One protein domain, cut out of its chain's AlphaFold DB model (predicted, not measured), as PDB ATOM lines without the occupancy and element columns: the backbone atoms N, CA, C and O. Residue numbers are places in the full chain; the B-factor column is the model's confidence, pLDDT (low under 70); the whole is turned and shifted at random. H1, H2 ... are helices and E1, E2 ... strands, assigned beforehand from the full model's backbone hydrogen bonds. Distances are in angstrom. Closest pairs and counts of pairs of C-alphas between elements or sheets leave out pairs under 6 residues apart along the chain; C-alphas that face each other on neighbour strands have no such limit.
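Overview. This is residues 14 to 147 of the 167 residues of an uncharacterized protein of Reticulomyxa filosa (UniProt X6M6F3). Three antiparallel strand units follow one another along the longest axis: the hairpin E1 and E2 at one end, the hairpin E3 and E4 in the middle, and a strongly twisted sheet of four strands, E5 to E8, at the other end. The short helix H1 lies off to one side of the hairpins, and residues 52 to 58 stick out as a free loop. The printed part has 134 residues in the order E1 E2 E3 E4 H1 E5 E6 E7 E8; it is mostly strand, though under half of its residues are in named elements. It is compact, with a radius of gyration of the C-alphas of 15.9 A and spans of 42 by 35 by 32 A.

Arrangement. E1, residues 20 to 25, and E2, residues 28 to 34, form an antiparallel hairpin at 153 degrees, with N 23 and O 30 2.8 A apart. E3, residues 45 to 49, is apart from E2 and forms a hairpin with E4, residues 61 to 65, where N 47 and O 63 are 2.9 A apart. H1, residues 74 to 81, has 3 of 4 O i to N i+4 pairs within hydrogen-bond range and is apart from E1, E2 and E3. E5, residues 111 to 115, E6, residues 121 to 126, E7, residues 130 to 135, and E8, residues 140 to 146, form a meander, each strand the antiparallel neighbour of the one before. Within hydrogen-bond range are N 113 and O 123 at 2.9 A, N 124 and O 132 at 2.9 A, and N 133 and O 143 at 2.8 A. The closest C-alphas of E3 and E5 are those of Tyr 45 and Arg 111, 6.4 A apart. H1 is not on this sheet.

Along the chain. E1 begins at C-alpha 20, (-19.261, -38.067, -14.842). E2 is 17.8 A long, E7 17.0 A and E8 18.9 A, ending at C-alpha 146, (-35.521, -39.251, -43.412).

Size, cuts and confidence. The C-alphas of Asn 27 and Tyr 104, the two farthest apart, are 45.8 A apart. The printed part has no cut; the links E3 to E4 and H1 to E5 are long. The mean pLDDT of the printed part is 73.4, and 45 residues are under 70, among them 66 to 86.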
ATOM      1  N   LEU A  14     -14.323 -36.187 -20.129       35.44
ATOM      2  CA  LEU A  14     -14.146 -37.645 -20.061       35.44
ATOM      3  C   LEU A  14     -12.830 -37.970 -19.334       35.44
ATOM      4  O   LEU A  14     -11.787 -37.442 -19.717       35.44
ATOM      5  N   TRP A  15     -12.859 -38.838 -18.322       34.00
ATOM      6  CA  TRP A  15     -11.665 -39.520 -17.806       34.00
ATOM      7  C   TRP A  15     -11.844 -41.027 -17.981       34.00
ATOM      8  O   TRP A  15     -12.949 -41.552 -17.856       34.00
ATOM      9  N   ALA A  16     -10.752 -41.714 -18.307       35.88
ATOM     10  CA  ALA A  16     -10.713 -42.999 -19.009       35.88
ATOM     11  C   ALA A  16     -11.373 -44.229 -18.335       35.88
ATOM     12  O   ALA A  16     -11.183 -45.333 -18.833       35.88
ATOM     13  N   LYS A  17     -12.138 -44.103 -17.242       40.00
ATOM     14  CA  LYS A  17     -12.830 -45.239 -16.587       40.00
ATOM     15  C   LYS A  17     -14.212 -44.907 -15.990       40.00
ATOM     16  O   LYS A  17     -14.736 -45.688 -15.202       40.00
ATOM     17  N   GLY A  18     -14.819 -43.771 -16.342       50.31
ATOM     18  CA  GLY A  18     -16.174 -43.440 -15.886       50.31
ATOM     19  C   GLY A  18     -16.728 -42.160 -16.508       50.31
ATOM     20  O   GLY A  18     -15.998 -41.187 -16.694       50.31
ATOM     21  N   LEU A  19     -18.024 -42.155 -16.830       64.69
ATOM     22  CA  LEU A  19     -18.722 -40.962 -17.312       64.69
ATOM     23  C   LEU A  19     -19.327 -40.205 -16.120       64.69
ATOM     24  O   LEU A  19     -20.140 -40.752 -15.373       64.69
ATOM     25  N   LEU A  20     -18.892 -38.955 -15.945       67.19
ATOM     26  CA  LEU A  20     -19.261 -38.067 -14.842       67.19
ATOM     27  C   LEU A  20     -20.121 -36.909 -15.354       67.19
ATOM     28  O   LEU A  20     -19.778 -36.259 -16.343       67.19
ATOM     29  N   PHE A  21     -21.195 -36.610 -14.634       72.19
ATOM     30  CA  PHE A  21     -22.077 -35.486 -14.909       72.19
ATOM     31  C   PHE A  21     -21.842 -34.389 -13.885       72.19
ATOM     32  O   PHE A  21     -22.022 -34.599 -12.685       72.19
ATOM     33  N   LEU A  22     -21.472 -33.213 -14.374       71.94
ATOM     34  CA  LEU A  22     -21.230 -32.014 -13.585       71.94
ATOM     35  C   LEU A  22     -22.063 -30.846 -14.123       71.94
ATOM     36  O   LEU A  22     -21.995 -30.535 -15.312       71.94
ATOM     37  N   SER A  23     -22.789 -30.137 -13.263       74.50
ATOM     38  CA  SER A  23     -23.304 -28.812 -13.614       74.50
ATOM     39  C   SER A  23     -22.225 -27.756 -13.390       74.50
ATOM     40  O   SER A  23     -21.414 -27.850 -12.469       74.50
ATOM     41  N   TYR A  24     -22.207 -26.743 -14.253       70.94
ATOM     42  CA  TYR A  24     -21.327 -25.588 -14.109       70.94
ATOM     43  C   TYR A  24     -22.111 -24.421 -13.511       70.94
ATOM     44  O   TYR A  24     -23.193 -24.082 -13.993       70.94
ATOM     45  N   THR A  25     -21.558 -23.808 -12.470       72.38
ATOM     46  CA  THR A  25     -22.099 -22.622 -11.799       72.38
ATOM     47  C   THR A  25     -21.005 -21.563 -11.670       72.38
ATOM     48  O   THR A  25     -19.824 -21.867 -11.835       72.38
ATOM     49  N   LYS A  26     -21.372 -20.320 -11.326       72.75
ATOM     50  CA  LYS A  26     -20.388 -19.252 -11.061       72.75
ATOM     51  C   LYS A  26     -19.356 -19.640  -9.991       72.75
ATOM     52  O   LYS A  26     -18.229 -19.170 -10.048       72.75
ATOM     53  N   ASN A  27     -19.726 -20.538  -9.075       76.19
ATOM     54  CA  ASN A  27     -18.888 -20.988  -7.964       76.19
ATOM     55  C   ASN A  27     -18.134 -22.296  -8.277       76.19
ATOM     56  O   ASN A  27     -17.617 -22.942  -7.369       76.19
ATOM     57  N   GLY A  28     -18.088 -22.712  -9.549       79.88
ATOM     58  CA  GLY A  28     -17.394 -23.917  -9.999       79.88
ATOM     59  C   GLY A  28     -18.330 -25.060 -10.397       79.88
ATOM     60  O   GLY A  28     -19.496 -24.857 -10.754       79.88
ATOM     61  N   TYR A  29     -17.790 -26.279 -10.383       78.44
ATOM     62  CA  TYR A  29     -18.490 -27.487 -10.815       78.44
ATOM     63  C   TYR A  29     -19.223 -28.151  -9.649       78.44
ATOM     64  O   TYR A  29     -18.632 -28.401  -8.601       78.44
ATOM     65  N   LYS A  30     -20.493 -28.502  -9.857       79.50
ATOM     66  CA  LYS A  30     -21.290 -29.293  -8.917       79.50
ATOM     67  C   LYS A  30     -21.536 -30.677  -9.505       79.50
ATOM     68  O   LYS A  30     -21.993 -30.811 -10.637       79.50
ATOM     69  N   PHE A  31     -21.227 -31.711  -8.733       78.31
ATOM     70  CA  PHE A  31     -21.498 -33.091  -9.117       78.31
ATOM     71  C   PHE A  31     -23.007 -33.366  -9.207       78.31
ATOM     72  O   PHE A  31     -23.766 -32.929  -8.343       78.31
ATOM     73  N   ILE A  32     -23.424 -34.083 -10.257       76.19
ATOM     74  CA  ILE A  32     -24.797 -34.568 -10.451       76.19
ATOM     75  C   ILE A  32     -24.818 -36.084 -10.249       76.19
ATOM     76  O   ILE A  32     -25.353 -36.577  -9.264       76.19
ATOM     77  N   CYS A  33     -24.208 -36.835 -11.168       74.31
ATOM     78  CA  CYS A  33     -24.195 -38.291 -11.124       74.31
ATOM     79  C   CYS A  33     -22.987 -38.882 -11.862       74.31
ATOM     80  O   CYS A  33     -22.206 -38.176 -12.503       74.31
ATOM     81  N   LYS A  34     -22.810 -40.199 -11.738       75.94
ATOM     82  CA  LYS A  34     -21.786 -40.972 -12.446       75.94
ATOM     83  C   LYS A  34     -22.401 -42.255 -12.984       75.94
ATOM     84  O   LYS A  34     -23.232 -42.852 -12.300       75.94
ATOM     85  N   TYR A  35     -21.961 -42.698 -14.155       71.69
ATOM     86  CA  TYR A  35     -22.222 -44.071 -14.574       71.69
ATOM     87  C   TYR A  35     -21.339 -45.058 -13.800       71.69
ATOM     88  O   TYR A  35     -20.247 -44.685 -13.350       71.69
ATOM     89  N   PRO A  36     -21.781 -46.321 -13.674       71.12
ATOM     90  CA  PRO A  36     -20.927 -47.427 -13.272       71.12
ATOM     91  C   PRO A  36     -19.640 -47.464 -14.097       71.12
ATOM     92  O   PRO A  36     -19.672 -47.268 -15.312       71.12
ATOM     93  N   SER A  37     -18.503 -47.732 -13.455       71.00
ATOM     94  CA  SER A  37     -17.202 -47.811 -14.139       71.00
ATOM     95  C   SER A  37     -17.108 -48.981 -15.121       71.00
ATOM     96  O   SER A  37     -16.265 -48.979 -16.012       71.00
ATOM     97  N   ASP A  38     -17.962 -49.988 -14.954       69.69
ATOM     98  CA  ASP A  38     -18.082 -51.165 -15.812       69.69
ATOM     99  C   ASP A  38     -19.172 -51.016 -16.892       69.69
ATOM    100  O   ASP A  38     -19.394 -51.942 -17.676       69.69
ATOM    101  N   ALA A  39     -19.862 -49.870 -16.955       67.31
ATOM    102  CA  ALA A  39     -20.833 -49.600 -18.007       67.31
ATOM    103  C   ALA A  39     -20.108 -49.335 -19.334       67.31
ATOM    104  O   ALA A  39     -19.369 -48.360 -19.482       67.31
ATOM    105  N   LYS A  40     -20.355 -50.190 -20.331       68.44
ATOM    106  CA  LYS A  40     -19.957 -49.926 -21.717       68.44
ATOM    107  C   LYS A  40     -20.983 -48.985 -22.339       68.44
ATOM    108  O   LYS A  40     -22.106 -49.394 -22.619       68.44
ATOM    109  N   LEU A  41     -20.599 -47.725 -22.512       67.88
ATOM    110  CA  LEU A  41     -21.431 -46.694 -23.123       67.88
ATOM    111  C   LEU A  41     -20.911 -46.428 -24.536       67.88
ATOM    112  O   LEU A  41     -19.939 -45.694 -24.697       67.88
ATOM    113  N   ASP A  42     -21.546 -47.024 -25.542       65.44
ATOM    114  CA  ASP A  42     -21.298 -46.680 -26.943       65.44
ATOM    115  C   ASP A  42     -22.525 -45.981 -27.529       65.44
ATOM    116  O   ASP A  42     -23.665 -46.355 -27.244       65.44
ATOM    117  N   GLY A  43     -22.295 -44.901 -28.275       65.69
ATOM    118  CA  GLY A  43     -23.371 -44.087 -28.842       65.69
ATOM    119  C   GLY A  43     -24.359 -43.533 -27.807       65.69
ATOM    120  O   GLY A  43     -25.514 -43.312 -28.143       65.69
ATOM    121  N   HIS A  44     -23.946 -43.324 -26.556       73.50
ATOM    122  CA  HIS A  44     -24.843 -42.887 -25.487       73.50
ATOM    123  C   HIS A  44     -25.113 -41.370 -25.542       73.50
ATOM    124  O   HIS A  44     -24.190 -40.567 -25.706       73.50
ATOM    125  N   TYR A  45     -26.364 -40.956 -25.349       78.81
ATOM    126  CA  TYR A  45     -26.789 -39.558 -25.283       78.81
ATOM    127  C   TYR A  45     -27.530 -39.277 -23.976       78.81
ATOM    128  O   TYR A  45     -28.372 -40.062 -23.544       78.81
ATOM    129  N   VAL A  46     -27.225 -38.150 -23.332       77.50
ATOM    130  CA  VAL A  46     -27.926 -37.727 -22.116       77.50
ATOM    131  C   VAL A  46     -28.310 -36.271 -22.241       77.50
ATOM    132  O   VAL A  46     -27.498 -35.439 -22.647       77.50
ATOM    133  N   MET A  47     -29.533 -35.954 -21.841       79.00
ATOM    134  CA  MET A  47     -30.012 -34.583 -21.760       79.00
ATOM    135  C   MET A  47     -30.696 -34.318 -20.427       79.00
ATOM    136  O   MET A  47     -31.234 -35.220 -19.792       79.00
ATOM    137  N   LYS A  48     -30.687 -33.056 -20.003       78.94
ATOM    138  CA  LYS A  48     -31.464 -32.607 -18.851       78.94
ATOM    139  C   LYS A  48     -32.928 -32.451 -19.258       78.94
ATOM    140  O   LYS A  48     -33.213 -31.735 -20.216       78.94
ATOM    141  N   LEU A  49     -33.835 -33.070 -18.507       75.25
ATOM    142  CA  LEU A  49     -35.257 -32.749 -18.560       75.25
ATOM    143  C   LEU A  49     -35.499 -31.532 -17.672       75.25
ATOM    144  O   LEU A  49     -35.115 -31.515 -16.502       75.25
ATOM    145  N   VAL A  50     -36.081 -30.487 -18.250       68.00
ATOM    146  CA  VAL A  50     -36.521 -29.317 -17.491       68.00
ATOM    147  C   VAL A  50     -37.975 -29.563 -17.124       68.00
ATOM    148  O   VAL A  50     -38.843 -29.503 -17.990       68.00
ATOM    149  N   ASP A  51     -38.216 -29.894 -15.861       62.97
ATOM    150  CA  ASP A  51     -39.564 -29.912 -15.310       62.97
ATOM    151  C   ASP A  51     -39.932 -28.483 -14.892       62.97
ATOM    152  O   ASP A  51     -39.247 -27.871 -14.073       62.97
ATOM    153  N   ASN A  52     -40.990 -27.934 -15.485       55.91
ATOM    154  CA  ASN A  52     -41.486 -26.603 -15.133       55.91
ATOM    155  C   ASN A  52     -42.296 -26.610 -13.824       55.91
ATOM    156  O   ASN A  52     -42.593 -25.542 -13.294       55.91
ATOM    157  N   ASN A  53     -42.653 -27.791 -13.309       54.41
ATOM    158  CA  ASN A  53     -43.560 -27.957 -12.177       54.41
ATOM    159  C   ASN A  53     -42.861 -28.413 -10.885       54.41
ATOM    160  O   ASN A  53     -43.527 -28.523  -9.849       54.41
ATOM    161  N   SER A  54     -41.546 -28.675 -10.894       54.56
ATOM    162  CA  SER A  54     -40.861 -29.153  -9.690       54.56
ATOM    163  C   SER A  54     -40.696 -28.013  -8.676       54.56
ATOM    164  O   SER A  54     -39.916 -27.079  -8.854       54.56
ATOM    165  N   LYS A  55     -41.441 -28.096  -7.565       52.59
ATOM    166  CA  LYS A  55     -41.318 -27.175  -6.416       52.59
ATOM    167  C   LYS A  55     -39.944 -27.252  -5.746       52.59
ATOM    168  O   LYS A  55     -39.545 -26.321  -5.054       52.59
ATOM    169  N   ASP A  56     -39.229 -28.353  -5.960       57.31
ATOM    170  CA  ASP A  56     -37.888 -28.567  -5.439       57.31
ATOM    171  C   ASP A  56     -36.845 -28.270  -6.526       57.31
ATOM    172  O   ASP A  56     -36.639 -29.038  -7.467       57.31
ATOM    173  N   SER A  57     -36.204 -27.108  -6.414       60.59
ATOM    174  CA  SER A  57     -35.179 -26.634  -7.359       60.59
ATOM    175  C   SER A  57     -33.869 -27.435  -7.300       60.59
ATOM    176  O   SER A  57     -32.960 -27.207  -8.105       60.59
ATOM    177  N   SER A  58     -33.749 -28.359  -6.342       66.50
ATOM    178  CA  SER A  58     -32.537 -29.143  -6.115       66.50
ATOM    179  C   SER A  58     -32.473 -30.435  -6.936       66.50
ATOM    180  O   SER A  58     -31.369 -30.933  -7.188       66.50
ATOM    181  N   GLN A  59     -33.619 -30.952  -7.394       69.75
ATOM    182  CA  GLN A  59     -33.693 -32.200  -8.148       69.75
ATOM    183  C   GLN A  59     -33.396 -31.968  -9.637       69.75
ATOM    184  O   GLN A  59     -33.914 -31.052 -10.272       69.75
ATOM    185  N   ILE A  60     -32.536 -32.813 -10.210       72.31
ATOM    186  CA  ILE A  60     -32.206 -32.791 -11.638       72.31
ATOM    187  C   ILE A  60     -32.622 -34.125 -12.241       72.31
ATOM    188  O   ILE A  60     -32.045 -35.161 -11.917       72.31
ATOM    189  N   THR A  61     -33.572 -34.084 -13.171       76.06
ATOM    190  CA  THR A  61     -33.953 -35.255 -13.959       76.06
ATOM    191  C   THR A  61     -33.136 -35.286 -15.245       76.06
ATOM    192  O   THR A  61     -33.106 -34.321 -16.014       76.06
ATOM    193  N   LEU A  62     -32.448 -36.399 -15.486       79.12
ATOM    194  CA  LEU A  62     -31.693 -36.640 -16.712       79.12
ATOM    195  C   LEU A  62     -32.392 -37.721 -17.535       79.12
ATOM    196  O   LEU A  62     -32.766 -38.762 -17.005       79.12
ATOM    197  N   PHE A  63     -32.534 -37.482 -18.835       78.19
ATOM    198  CA  PHE A  63     -33.015 -38.466 -19.793       78.19
ATOM    199  C   PHE A  63     -31.837 -39.076 -20.537       78.19
ATOM    200  O   PHE A  63     -31.089 -38.381 -21.228       78.19
ATOM    201  N   SER A  64     -31.684 -40.380 -20.360       77.62
ATOM    202  CA  SER A  64     -30.553 -41.176 -20.809       77.62
ATOM    203  C   SER A  64     -31.009 -42.095 -21.935       77.62
ATOM    204  O   SER A  64     -31.883 -42.930 -21.720       77.62
ATOM    205  N   VAL A  65     -30.412 -41.967 -23.117       75.12
ATOM    206  CA  VAL A  65     -30.666 -42.852 -24.259       75.12
ATOM    207  C   VAL A  65     -29.363 -43.511 -24.655       75.12
ATOM    208  O   VAL A  65     -28.396 -42.843 -25.014       75.12
ATOM    209  N   GLY A  66     -29.344 -44.834 -24.594       68.62
ATOM    210  CA  GLY A  66     -28.188 -45.637 -24.943       68.62
ATOM    211  C   GLY A  66     -28.601 -46.826 -25.782       68.62
ATOM    212  O   GLY A  66     -29.727 -47.314 -25.673       68.62
ATOM    213  N   PHE A  67     -27.674 -47.301 -26.605       63.09
ATOM    214  CA  PHE A  67     -27.834 -48.581 -27.266       63.09
ATOM    215  C   PHE A  67     -27.395 -49.681 -26.297       63.09
ATOM    216  O   PHE A  67     -26.230 -49.752 -25.904       63.09
ATOM    217  N   ASN A  68     -28.336 -50.520 -25.869       56.44
ATOM    218  CA  ASN A  68     -28.001 -51.697 -25.080       56.44
ATOM    219  C   ASN A  68     -27.558 -52.803 -26.036       56.44
ATOM    220  O   ASN A  68     -28.380 -53.386 -26.738       56.44
ATOM    221  N   TYR A  69     -26.271 -53.149 -26.013       46.78
ATOM    222  CA  TYR A  69     -25.880 -54.499 -26.408       46.78
ATOM    223  C   TYR A  69     -26.600 -55.471 -25.469       46.78
ATOM    224  O   TYR A  69     -26.538 -55.310 -24.244       46.78
ATOM    225  N   VAL A  70     -27.334 -56.422 -26.054       35.44
ATOM    226  CA  VAL A  70     -28.097 -57.473 -25.367       35.44
ATOM    227  C   VAL A  70     -27.312 -57.967 -24.141       35.44
ATOM    228  O   VAL A  70     -26.225 -58.519 -24.280       35.44
ATOM    229  N   GLY A  71     -27.826 -57.693 -22.934       39.09
ATOM    230  CA  GLY A  71     -27.218 -58.100 -21.655       39.09
ATOM    231  C   GLY A  71     -26.753 -56.976 -20.712       39.09
ATOM    232  O   GLY A  71     -26.474 -57.248 -19.544       39.09
ATOM    233  N   SER A  72     -26.699 -55.711 -21.146       46.34
ATOM    234  CA  SER A  72     -26.327 -54.588 -20.264       46.34
ATOM    235  C   SER A  72     -27.551 -53.986 -19.564       46.34
ATOM    236  O   SER A  72     -28.170 -53.047 -20.057       46.34
ATOM    237  N   ASN A  73     -27.920 -54.515 -18.396       54.28
ATOM    238  CA  ASN A  73     -28.992 -53.939 -17.575       54.28
ATOM    239  C   ASN A  73     -28.448 -52.746 -16.757       54.28
ATOM    240  O   ASN A  73     -28.133 -52.866 -15.572       54.28
ATOM    241  N   ILE A  74     -28.236 -51.606 -17.432       56.31
ATOM    242  CA  ILE A  74     -27.592 -50.404 -16.864       56.31
ATOM    243  C   ILE A  74     -28.377 -49.861 -15.661       56.31
ATOM    244  O   ILE A  74     -27.750 -49.450 -14.686       56.31
ATOM    245  N   SER A  75     -29.714 -49.919 -15.685       57.53
ATOM    246  CA  SER A  75     -30.580 -49.478 -14.578       57.53
ATOM    247  C   SER A  75     -30.266 -50.223 -13.278       57.53
ATOM    248  O   SER A  75     -29.927 -49.602 -12.274       57.53
ATOM    249  N   ASN A  76     -30.239 -51.558 -13.332       54.97
ATOM    250  CA  ASN A  76     -29.957 -52.411 -12.173       54.97
ATOM    251  C   ASN A  76     -28.539 -52.204 -11.620       54.97
ATOM    252  O   ASN A  76     -28.301 -52.402 -10.427       54.97
ATOM    253  N   LYS A  77     -27.581 -51.828 -12.478       57.28
ATOM    254  CA  LYS A  77     -26.213 -51.500 -12.051       57.28
ATOM    255  C   LYS A  77     -26.122 -50.112 -11.421       57.28
ATOM    256  O   LYS A  77     -25.391 -49.960 -10.447       57.28
ATOM    257  N   LEU A  78     -26.847 -49.118 -11.943       58.22
ATOM    258  CA  LEU A  78     -26.841 -47.756 -11.399       58.22
ATOM    259  C   LEU A  78     -27.455 -47.713  -9.994       58.22
ATOM    260  O   LEU A  78     -26.857 -47.119  -9.099       58.22
ATOM    261  N   ASP A  79     -28.573 -48.415  -9.794       57.22
ATOM    262  CA  ASP A  79     -29.271 -48.483  -8.504       57.22
ATOM    263  C   ASP A  79     -28.420 -49.158  -7.412       57.22
ATOM    264  O   ASP A  79     -28.494 -48.791  -6.242       57.22
ATOM    265  N   LYS A  80     -27.546 -50.105  -7.785       54.66
ATOM    266  CA  LYS A  80     -26.617 -50.768  -6.851       54.66
ATOM    267  C   LYS A  80     -25.441 -49.895  -6.407       54.66
ATOM    268  O   LYS A  80     -24.791 -50.227  -5.419       54.66
ATOM    269  N   LEU A  81     -25.114 -48.837  -7.149       53.03
ATOM    270  CA  LEU A  81     -23.836 -48.129  -7.017       53.03
ATOM    271  C   LEU A  81     -23.911 -46.811  -6.245       53.03
ATOM    272  O   LEU A  81     -22.852 -46.271  -5.914       53.03
ATOM    273  N   ASN A  82     -25.101 -46.257  -5.980       55.09
ATOM    274  CA  ASN A  82     -25.194 -45.011  -5.220       55.09
ATOM    275  C   ASN A  82     -26.598 -44.728  -4.664       55.09
ATOM    276  O   ASN A  82     -27.552 -44.632  -5.424       55.09
ATOM    277  N   ASN A  83     -26.688 -44.392  -3.373       60.56
ATOM    278  CA  ASN A  83     -27.930 -43.916  -2.736       60.56
ATOM    279  C   ASN A  83     -28.412 -42.545  -3.266       60.56
ATOM    280  O   ASN A  83     -29.485 -42.082  -2.897       60.56
ATOM    281  N   TYR A  84     -27.609 -41.877  -4.100       60.59
ATOM    282  CA  TYR A  84     -27.868 -40.518  -4.587       60.59
ATOM    283  C   TYR A  84     -28.627 -40.458  -5.917       60.59
ATOM    284  O   TYR A  84     -29.264 -39.449  -6.197       60.59
ATOM    285  N   ASN A  85     -28.535 -41.496  -6.757       67.38
ATOM    286  CA  ASN A  85     -29.113 -41.489  -8.101       67.38
ATOM    287  C   ASN A  85     -29.946 -42.745  -8.301       67.38
ATOM    288  O   ASN A  85     -29.433 -43.845  -8.127       67.38
ATOM    289  N   LYS A  86     -31.196 -42.573  -8.722       69.38
ATOM    290  CA  LYS A  86     -32.080 -43.677  -9.093       69.38
ATOM    291  C   LYS A  86     -32.234 -43.698 -10.608       69.38
ATOM    292  O   LYS A  86     -32.591 -42.674 -11.195       69.38
ATOM    293  N   CYS A  87     -31.961 -44.835 -11.239       72.12
ATOM    294  CA  CYS A  87     -32.121 -45.000 -12.680       72.12
ATOM    295  C   CYS A  87     -33.363 -45.836 -12.958       72.12
ATOM    296  O   CYS A  87     -33.314 -47.062 -12.982       72.12
ATOM    297  N   VAL A  88     -34.482 -45.164 -13.206       75.06
ATOM    298  CA  VAL A  88     -35.734 -45.848 -13.537       75.06
ATOM    299  C   VAL A  88     -35.869 -46.050 -15.051       75.06
ATOM    300  O   VAL A  88     -35.434 -45.182 -15.815       75.06
ATOM    301  N   PRO A  89     -36.453 -47.173 -15.511       76.75
ATOM    302  CA  PRO A  89     -36.848 -47.328 -16.906       76.75
ATOM    303  C   PRO A  89     -37.790 -46.201 -17.335       76.75
ATOM    304  O   PRO A  89     -38.590 -45.714 -16.537       76.75
ATOM    305  N   PHE A  90     -37.715 -45.805 -18.605       81.38
ATOM    306  CA  PHE A  90     -38.707 -44.904 -19.178       81.38
ATOM    307  C   PHE A  90     -39.974 -45.707 -19.484       81.38
ATOM    308  O   PHE A  90     -39.921 -46.614 -20.314       81.38
ATOM    309  N   THR A  91     -41.073 -45.424 -18.786       83.62
ATOM    310  CA  THR A  91     -42.325 -46.187 -18.879       83.62
ATOM    311  C   THR A  91     -43.495 -45.329 -19.340       83.62
ATOM    312  O   THR A  91     -43.472 -44.108 -19.193       83.62
ATOM    313  N   ASP A  92     -44.529 -45.977 -19.874       83.19
ATOM    314  CA  ASP A  92     -45.815 -45.342 -20.160       83.19
ATOM    315  C   ASP A  92     -46.651 -45.127 -18.877       83.19
ATOM    316  O   ASP A  92     -46.219 -45.434 -17.760       83.19
ATOM    317  N   ASN A  93     -47.878 -44.624 -19.041       85.38
ATOM    318  CA  ASN A  93     -48.834 -44.401 -17.946       85.38
ATOM    319  C   ASN A  93     -49.292 -45.688 -17.233       85.38
ATOM    320  O   ASN A  93     -49.940 -45.614 -16.190       85.38
ATOM    321  N   HIS A  94     -48.979 -46.858 -17.785       86.81
ATOM    322  CA  HIS A  94     -49.292 -48.173 -17.232       86.81
ATOM    323  C   HIS A  94     -48.041 -48.873 -16.673       86.81
ATOM    324  O   HIS A  94     -48.096 -50.056 -16.344       86.81
ATOM    325  N   ASN A  95     -46.929 -48.144 -16.513       83.50
ATOM    326  CA  ASN A  95     -45.626 -48.653 -16.076       83.50
ATOM    327  C   ASN A  95     -44.991 -49.678 -17.033       83.50
ATOM    328  O   ASN A  95     -44.089 -50.419 -16.630       83.50
ATOM    329  N   HIS A  96     -45.401 -49.720 -18.301       82.31
ATOM    330  CA  HIS A  96     -44.747 -50.563 -19.295       82.31
ATOM    331  C   HIS A  96     -43.483 -49.876 -19.824       82.31
ATOM    332  O   HIS A  96     -43.560 -48.726 -20.265       82.31
ATOM    333  N   PRO A  97     -42.314 -50.546 -19.805       81.06
ATOM    334  CA  PRO A  97     -41.088 -50.000 -20.375       81.06
ATOM    335  C   PRO A  97     -41.249 -49.666 -21.857       81.06
ATOM    336  O   PRO A  97     -41.656 -50.502 -22.662       81.06
ATOM    337  N   ILE A  98     -40.874 -48.446 -22.222       80.19
ATOM    338  CA  ILE A  98     -40.926 -47.956 -23.592       80.19
ATOM    339  C   ILE A  98     -39.581 -48.250 -24.244       80.19
ATOM    340  O   ILE A  98     -38.545 -47.694 -23.872       80.19
ATOM    341  N   ILE A  99     -39.605 -49.114 -25.254       77.25
ATOM    342  CA  ILE A  99     -38.445 -49.401 -26.094       77.25
ATOM    343  C   ILE A  99     -38.534 -48.501 -27.322       77.25
ATOM    344  O   ILE A  99     -39.478 -48.594 -28.104       77.25
ATOM    345  N   ILE A 100     -37.551 -47.614 -27.483       74.12
ATOM    346  CA  ILE A 100     -37.499 -46.685 -28.611       74.12
ATOM    347  C   ILE A 100     -36.377 -47.109 -29.557       74.12
ATOM    348  O   ILE A 100     -35.200 -46.955 -29.238       74.12
ATOM    349  N   GLY A 101     -36.747 -47.641 -30.721       70.12
ATOM    350  CA  GLY A 101     -35.812 -48.126 -31.740       70.12
ATOM    351  C   GLY A 101     -36.347 -49.362 -32.463       70.12
ATOM    352  O   GLY A 101     -37.344 -49.948 -32.050       70.12
ATOM    353  N   ARG A 102     -35.690 -49.752 -33.559       70.50
ATOM    354  CA  ARG A 102     -35.978 -50.997 -34.294       70.50
ATOM    355  C   ARG A 102     -34.813 -51.966 -34.146       70.50
ATOM    356  O   ARG A 102     -33.668 -51.530 -34.157       70.50
ATOM    357  N   GLU A 103     -35.101 -53.260 -34.067       67.69
ATOM    358  CA  GLU A 103     -34.109 -54.317 -33.806       67.69
ATOM    359  C   GLU A 103     -32.885 -54.267 -34.742       67.69
ATOM    360  O   GLU A 103     -31.759 -54.476 -34.303       67.69
ATOM    361  N   TYR A 104     -33.089 -53.898 -36.011       71.44
ATOM    362  CA  TYR A 104     -32.037 -53.869 -37.037       71.44
ATOM    363  C   TYR A 104     -31.504 -52.469 -37.369       71.44
ATOM    364  O   TYR A 104     -30.712 -52.309 -38.302       71.44
ATOM    365  N   ASP A 105     -31.947 -51.429 -36.660       75.19
ATOM    366  CA  ASP A 105     -31.444 -50.080 -36.899       75.19
ATOM    367  C   ASP A 105     -30.072 -49.888 -36.230       75.19
ATOM    368  O   ASP A 105     -29.855 -50.214 -35.063       75.19
ATOM    369  N   ASN A 106     -29.132 -49.306 -36.975       78.06
ATOM    370  CA  ASN A 106     -27.863 -48.864 -36.416       78.06
ATOM    371  C   ASN A 106     -28.090 -47.555 -35.643       78.06
ATOM    372  O   ASN A 106     -28.308 -46.505 -36.244       78.06
ATOM    373  N   HIS A 107     -28.040 -47.601 -34.315       77.19
ATOM    374  CA  HIS A 107     -28.239 -46.416 -33.474       77.19
ATOM    375  C   HIS A 107     -26.920 -45.721 -33.098       77.19
ATOM    376  O   HIS A 107     -26.900 -44.865 -32.211       77.19
ATOM    377  N   CYS A 108     -25.812 -46.043 -33.777       78.31
ATOM    378  CA  CYS A 108     -24.556 -45.323 -33.606       78.31
ATOM    379  C   CYS A 108     -24.754 -43.821 -33.836       78.31
ATOM    380  O   CYS A 108     -25.338 -43.381 -34.829       78.31
ATOM    381  N   GLY A 109     -24.244 -43.026 -32.893       79.00
ATOM    382  CA  GLY A 109     -24.338 -41.572 -32.951       79.00
ATOM    383  C   GLY A 109     -25.744 -41.012 -32.739       79.00
ATOM    384  O   GLY A 109     -26.011 -39.925 -33.255       79.00
ATOM    385  N   ILE A 110     -26.613 -41.713 -31.994       84.88
ATOM    386  CA  ILE A 110     -27.966 -41.244 -31.661       84.88
ATOM    387  C   ILE A 110     -27.945 -39.841 -31.039       84.88
ATOM    388  O   ILE A 110     -27.086 -39.491 -30.220       84.88
ATOM    389  N   ARG A 111     -28.903 -39.010 -31.435       86.75
ATOM    390  CA  ARG A 111     -29.140 -37.672 -30.892       86.75
ATOM    391  C   ARG A 111     -30.608 -37.522 -30.587       86.75
ATOM    392  O   ARG A 111     -31.446 -37.975 -31.360       86.75
ATOM    393  N   VAL A 112     -30.891 -36.886 -29.459       86.12
ATOM    394  CA  VAL A 112     -32.252 -36.700 -28.975       86.12
ATOM    395  C   VAL A 112     -32.475 -35.232 -28.653       86.12
ATOM    396  O   VAL A 112     -31.646 -34.594 -27.998       86.12
ATOM    397  N   VAL A 113     -33.592 -34.689 -29.118       87.75
ATOM    398  CA  VAL A 113     -34.018 -33.329 -28.798       87.75
ATOM    399  C   VAL A 113     -35.511 -33.313 -28.500       87.75
ATOM    400  O   VAL A 113     -36.299 -33.981 -29.166       87.75
ATOM    401  N   ILE A 114     -35.892 -32.553 -27.477       88.00
ATOM    402  CA  ILE A 114     -37.294 -32.268 -27.169       88.00
ATOM    403  C   ILE A 114     -37.687 -30.998 -27.911       88.00
ATOM    404  O   ILE A 114     -36.958 -30.006 -27.882       88.00
ATOM    405  N   GLY A 115     -38.836 -31.035 -28.573       87.25
ATOM    406  CA  GLY A 115     -39.378 -29.892 -29.289       87.25
ATOM    407  C   GLY A 115     -40.870 -30.035 -29.564       87.25
ATOM    408  O   GLY A 115     -41.602 -30.708 -28.838       87.25
ATOM    409  N   GLY A 116     -41.324 -29.389 -30.636       85.38
ATOM    410  CA  GLY A 116     -42.748 -29.156 -30.883       85.38
ATOM    411  C   GLY A 116     -43.235 -27.878 -30.195       85.38
ATOM    412  O   GLY A 116     -42.554 -27.323 -29.335       85.38
ATOM    413  N   SER A 117     -44.416 -27.397 -30.585       84.00
ATOM    414  CA  SER A 117     -44.979 -26.122 -30.100       84.00
ATOM    415  C   SER A 117     -45.151 -26.061 -28.578       84.00
ATOM    416  O   SER A 117     -45.067 -24.983 -27.998       84.00
ATOM    417  N   SER A 118     -45.342 -27.214 -27.936       85.00
ATOM    418  CA  SER A 118     -45.486 -27.354 -26.483       85.00
ATOM    419  C   SER A 118     -44.486 -28.337 -25.861       85.00
ATOM    420  O   SER A 118     -44.766 -28.905 -24.812       85.00
ATOM    421  N   ASN A 119     -43.323 -28.561 -26.492       85.88
ATOM    422  CA  ASN A 119     -42.296 -29.501 -26.007       85.88
ATOM    423  C   ASN A 119     -42.813 -30.941 -25.780       85.88
ATOM    424  O   ASN A 119     -42.299 -31.671 -24.937       85.88
ATOM    425  N   HIS A 120     -43.839 -31.351 -26.531       88.56
ATOM    426  CA  HIS A 120     -44.503 -32.655 -26.407       88.56
ATOM    427  C   HIS A 120     -43.939 -33.720 -27.360       88.56
ATOM    428  O   HIS A 120     -44.432 -34.849 -27.377       88.56
ATOM    429  N   LEU A 121     -42.935 -33.375 -28.174       90.75
ATOM    430  CA  LEU A 121     -42.329 -34.273 -29.151       90.75
ATOM    431  C   LEU A 121     -40.871 -34.547 -28.805       90.75
ATOM    432  O   LEU A 121     -40.094 -33.633 -28.517       90.75
ATOM    433  N   LEU A 122     -40.496 -35.814 -28.909       90.19
ATOM    434  CA  LEU A 122     -39.133 -36.297 -28.819       90.19
ATOM    435  C   LEU A 122     -38.660 -36.661 -30.228       90.19
ATOM    436  O   LEU A 122     -39.181 -37.582 -30.856       90.19
ATOM    437  N   PHE A 123     -37.673 -35.922 -30.722       90.50
ATOM    438  CA  PHE A 123     -37.025 -36.185 -31.999       90.50
ATOM    439  C   PHE A 123     -35.756 -36.977 -31.739       90.50
ATOM    440  O   PHE A 123     -34.889 -36.545 -30.975       90.50
ATOM    441  N   ILE A 124     -35.649 -38.128 -32.385       89.12
ATOM    442  CA  ILE A 124     -34.516 -39.031 -32.252       89.12
ATOM    443  C   ILE A 124     -33.923 -39.231 -33.628       89.12
ATOM    444  O   ILE A 124     -34.585 -39.720 -34.534       89.12
ATOM    445  N   THR A 125     -32.661 -38.893 -33.779       89.25
ATOM    446  CA  THR A 125     -31.927 -39.071 -35.028       89.25
ATOM    447  C   THR A 125     -30.747 -39.979 -34.822       89.25
ATOM    448  O   THR A 125     -30.106 -39.940 -33.776       89.25
ATOM    449  N   TYR A 126     -30.453 -40.780 -35.829       87.19
ATOM    450  CA  TYR A 126     -29.445 -41.824 -35.756       87.19
ATOM    451  C   TYR A 126     -28.874 -42.092 -37.151       87.19
ATOM    452  O   TYR A 126     -29.180 -41.363 -38.100       87.19
ATOM    453  N   TYR A 127     -27.994 -43.090 -37.247       83.69
ATOM    454  CA  TYR A 127     -27.229 -43.423 -38.446       83.69
ATOM    455  C   TYR A 127     -28.054 -43.358 -39.742       83.69
ATOM    456  O   TYR A 127     -29.197 -43.830 -39.796       83.69
ATOM    457  N   ARG A 128     -27.425 -42.840 -40.809       84.44
ATOM    458  CA  ARG A 128     -27.981 -42.767 -42.171       84.44
ATOM    459  C   ARG A 128     -29.227 -41.880 -42.252       84.44
ATOM    460  O   ARG A 128     -30.251 -42.307 -42.781       84.44
ATOM    461  N   PHE A 129     -29.145 -40.671 -41.679       86.75
ATOM    462  CA  PHE A 129     -30.138 -39.583 -41.809       86.75
ATOM    463  C   PHE A 129     -31.568 -39.927 -41.390       86.75
ATOM    464  O   PHE A 129     -32.517 -39.225 -41.737       86.75
ATOM    465  N   LYS A 130     -31.735 -40.978 -40.591       88.25
ATOM    466  CA  LYS A 130     -33.035 -41.381 -40.068       88.25
ATOM    467  C   LYS A 130     -33.437 -40.482 -38.909       88.25
ATOM    468  O   LYS A 130     -32.614 -40.138 -38.056       88.25
ATOM    469  N   ILE A 131     -34.721 -40.148 -38.870       90.81
ATOM    470  CA  ILE A 131     -35.364 -39.462 -37.757       90.81
ATOM    471  C   ILE A 131     -36.613 -40.231 -37.323       90.81
ATOM    472  O   ILE A 131     -37.380 -40.729 -38.141       90.81
ATOM    473  N   SER A 132     -36.813 -40.325 -36.019       90.94
ATOM    474  CA  SER A 132     -38.000 -40.877 -35.380       90.94
ATOM    475  C   SER A 132     -38.640 -39.795 -34.527       90.94
ATOM    476  O   SER A 132     -37.950 -39.108 -33.771       90.94
ATOM    477  N   LEU A 133     -39.956 -39.659 -34.644       91.69
ATOM    478  CA  LEU A 133     -40.777 -38.802 -33.801       91.69
ATOM    479  C   LEU A 133     -41.545 -39.665 -32.812       91.69
ATOM    480  O   LEU A 133     -42.205 -40.637 -33.189       91.69
ATOM    481  N   PHE A 134     -41.490 -39.262 -31.552       90.88
ATOM    482  CA  PHE A 134     -42.184 -39.909 -30.453       90.88
ATOM    483  C   PHE A 134     -42.970 -38.867 -29.651       90.88
ATOM    484  O   PHE A 134     -42.463 -37.780 -29.365       90.88
ATOM    485  N   GLY A 135     -44.220 -39.178 -29.318       91.06
ATOM    486  CA  GLY A 135     -45.094 -38.315 -28.532       91.06
ATOM    487  C   GLY A 135     -44.853 -38.525 -27.044       91.06
ATOM    488  O   GLY A 135     -45.157 -39.589 -26.515       91.06
ATOM    489  N   LEU A 136     -44.344 -37.504 -26.353       87.56
ATOM    490  CA  LEU A 136     -44.084 -37.568 -24.911       87.56
ATOM    491  C   LEU A 136     -45.373 -37.598 -24.081       87.56
ATOM    492  O   LEU A 136     -45.373 -38.159 -22.995       87.56
ATOM    493  N   SER A 137     -46.467 -37.019 -24.585       86.88
ATOM    494  CA  SER A 137     -47.763 -37.022 -23.889       86.88
ATOM    495  C   SER A 137     -48.542 -38.324 -24.077       86.88
ATOM    496  O   SER A 137     -49.281 -38.734 -23.188       86.88
ATOM    497  N   THR A 138     -48.402 -38.957 -25.242       88.25
ATOM    498  CA  THR A 138     -49.097 -40.209 -25.571       88.25
ATOM    499  C   THR A 138     -48.264 -41.441 -25.251       88.25
ATOM    500  O   THR A 138     -48.802 -42.541 -25.257       88.25
ATOM    501  N   PHE A 139     -46.961 -41.271 -25.005       87.25
ATOM    502  CA  PHE A 139     -45.986 -42.355 -24.917       87.25
ATOM    503  C   PHE A 139     -45.998 -43.275 -26.147       87.25
ATOM    504  O   PHE A 139     -45.684 -44.459 -26.062       87.25
ATOM    505  N   GLN A 140     -46.348 -42.719 -27.310       87.62
ATOM    506  CA  GLN A 140     -46.488 -43.468 -28.551       87.62
ATOM    507  C   GLN A 140     -45.515 -42.985 -29.613       87.62
ATOM    508  O   GLN A 140     -45.227 -41.795 -29.771       87.62
ATOM    509  N   PHE A 141     -45.044 -43.947 -30.395       88.19
ATOM    510  CA  PHE A 141     -44.334 -43.678 -31.625       88.19
ATOM    511  C   PHE A 141     -45.266 -43.002 -32.641       88.19
ATOM    512  O   PHE A 141     -46.387 -43.455 -32.854       88.19
ATOM    513  N   ILE A 142     -44.792 -41.923 -33.267       91.31
ATOM    514  CA  ILE A 142     -45.581 -41.143 -34.227       91.31
ATOM    515  C   ILE A 142     -45.167 -41.488 -35.655       91.31
ATOM    516  O   ILE A 142     -46.007 -41.847 -36.475       91.31
ATOM    517  N   LYS A 143     -43.879 -41.326 -35.987       91.06
ATOM    518  CA  LYS A 143     -43.413 -41.446 -37.374       91.06
ATOM    519  C   LYS A 143     -41.916 -41.718 -37.477       91.06
ATOM    520  O   LYS A 143     -41.126 -41.205 -36.689       91.06
ATOM    521  N   HIS A 144     -41.539 -42.466 -38.515       90.19
ATOM    522  CA  HIS A 144     -40.172 -42.549 -39.019       90.19
ATOM    523  C   HIS A 144     -40.081 -41.720 -40.290       90.19
ATOM    524  O   HIS A 144     -40.949 -41.803 -41.160       90.19
ATOM    525  N   ASP A 145     -39.010 -40.957 -40.406       91.31
ATOM    526  CA  ASP A 145     -38.729 -40.168 -41.587       91.31
ATOM    527  C   ASP A 145     -37.231 -40.157 -41.889       91.31
ATOM    528  O   ASP A 145     -36.403 -40.709 -41.152       91.31
ATOM    529  N   LYS A 146     -36.890 -39.528 -43.004       91.00
ATOM    530  CA  LYS A 146     -35.521 -39.251 -43.412       91.00
ATOM    531  C   LYS A 146     -35.324 -37.746 -43.420       91.00
ATOM    532  O   LYS A 146     -36.150 -37.002 -43.942       91.00
ATOM    533  N   LEU A 147     -34.228 -37.294 -42.827       89.88
ATOM    534  CA  LEU A 147     -33.816 -35.907 -42.956       89.88
ATOM    535  C   LEU A 147     -33.480 -35.613 -44.426       89.88
ATOM    536  O   LEU A 147     -32.958 -36.495 -45.108       89.88
TER     537      LEU A 147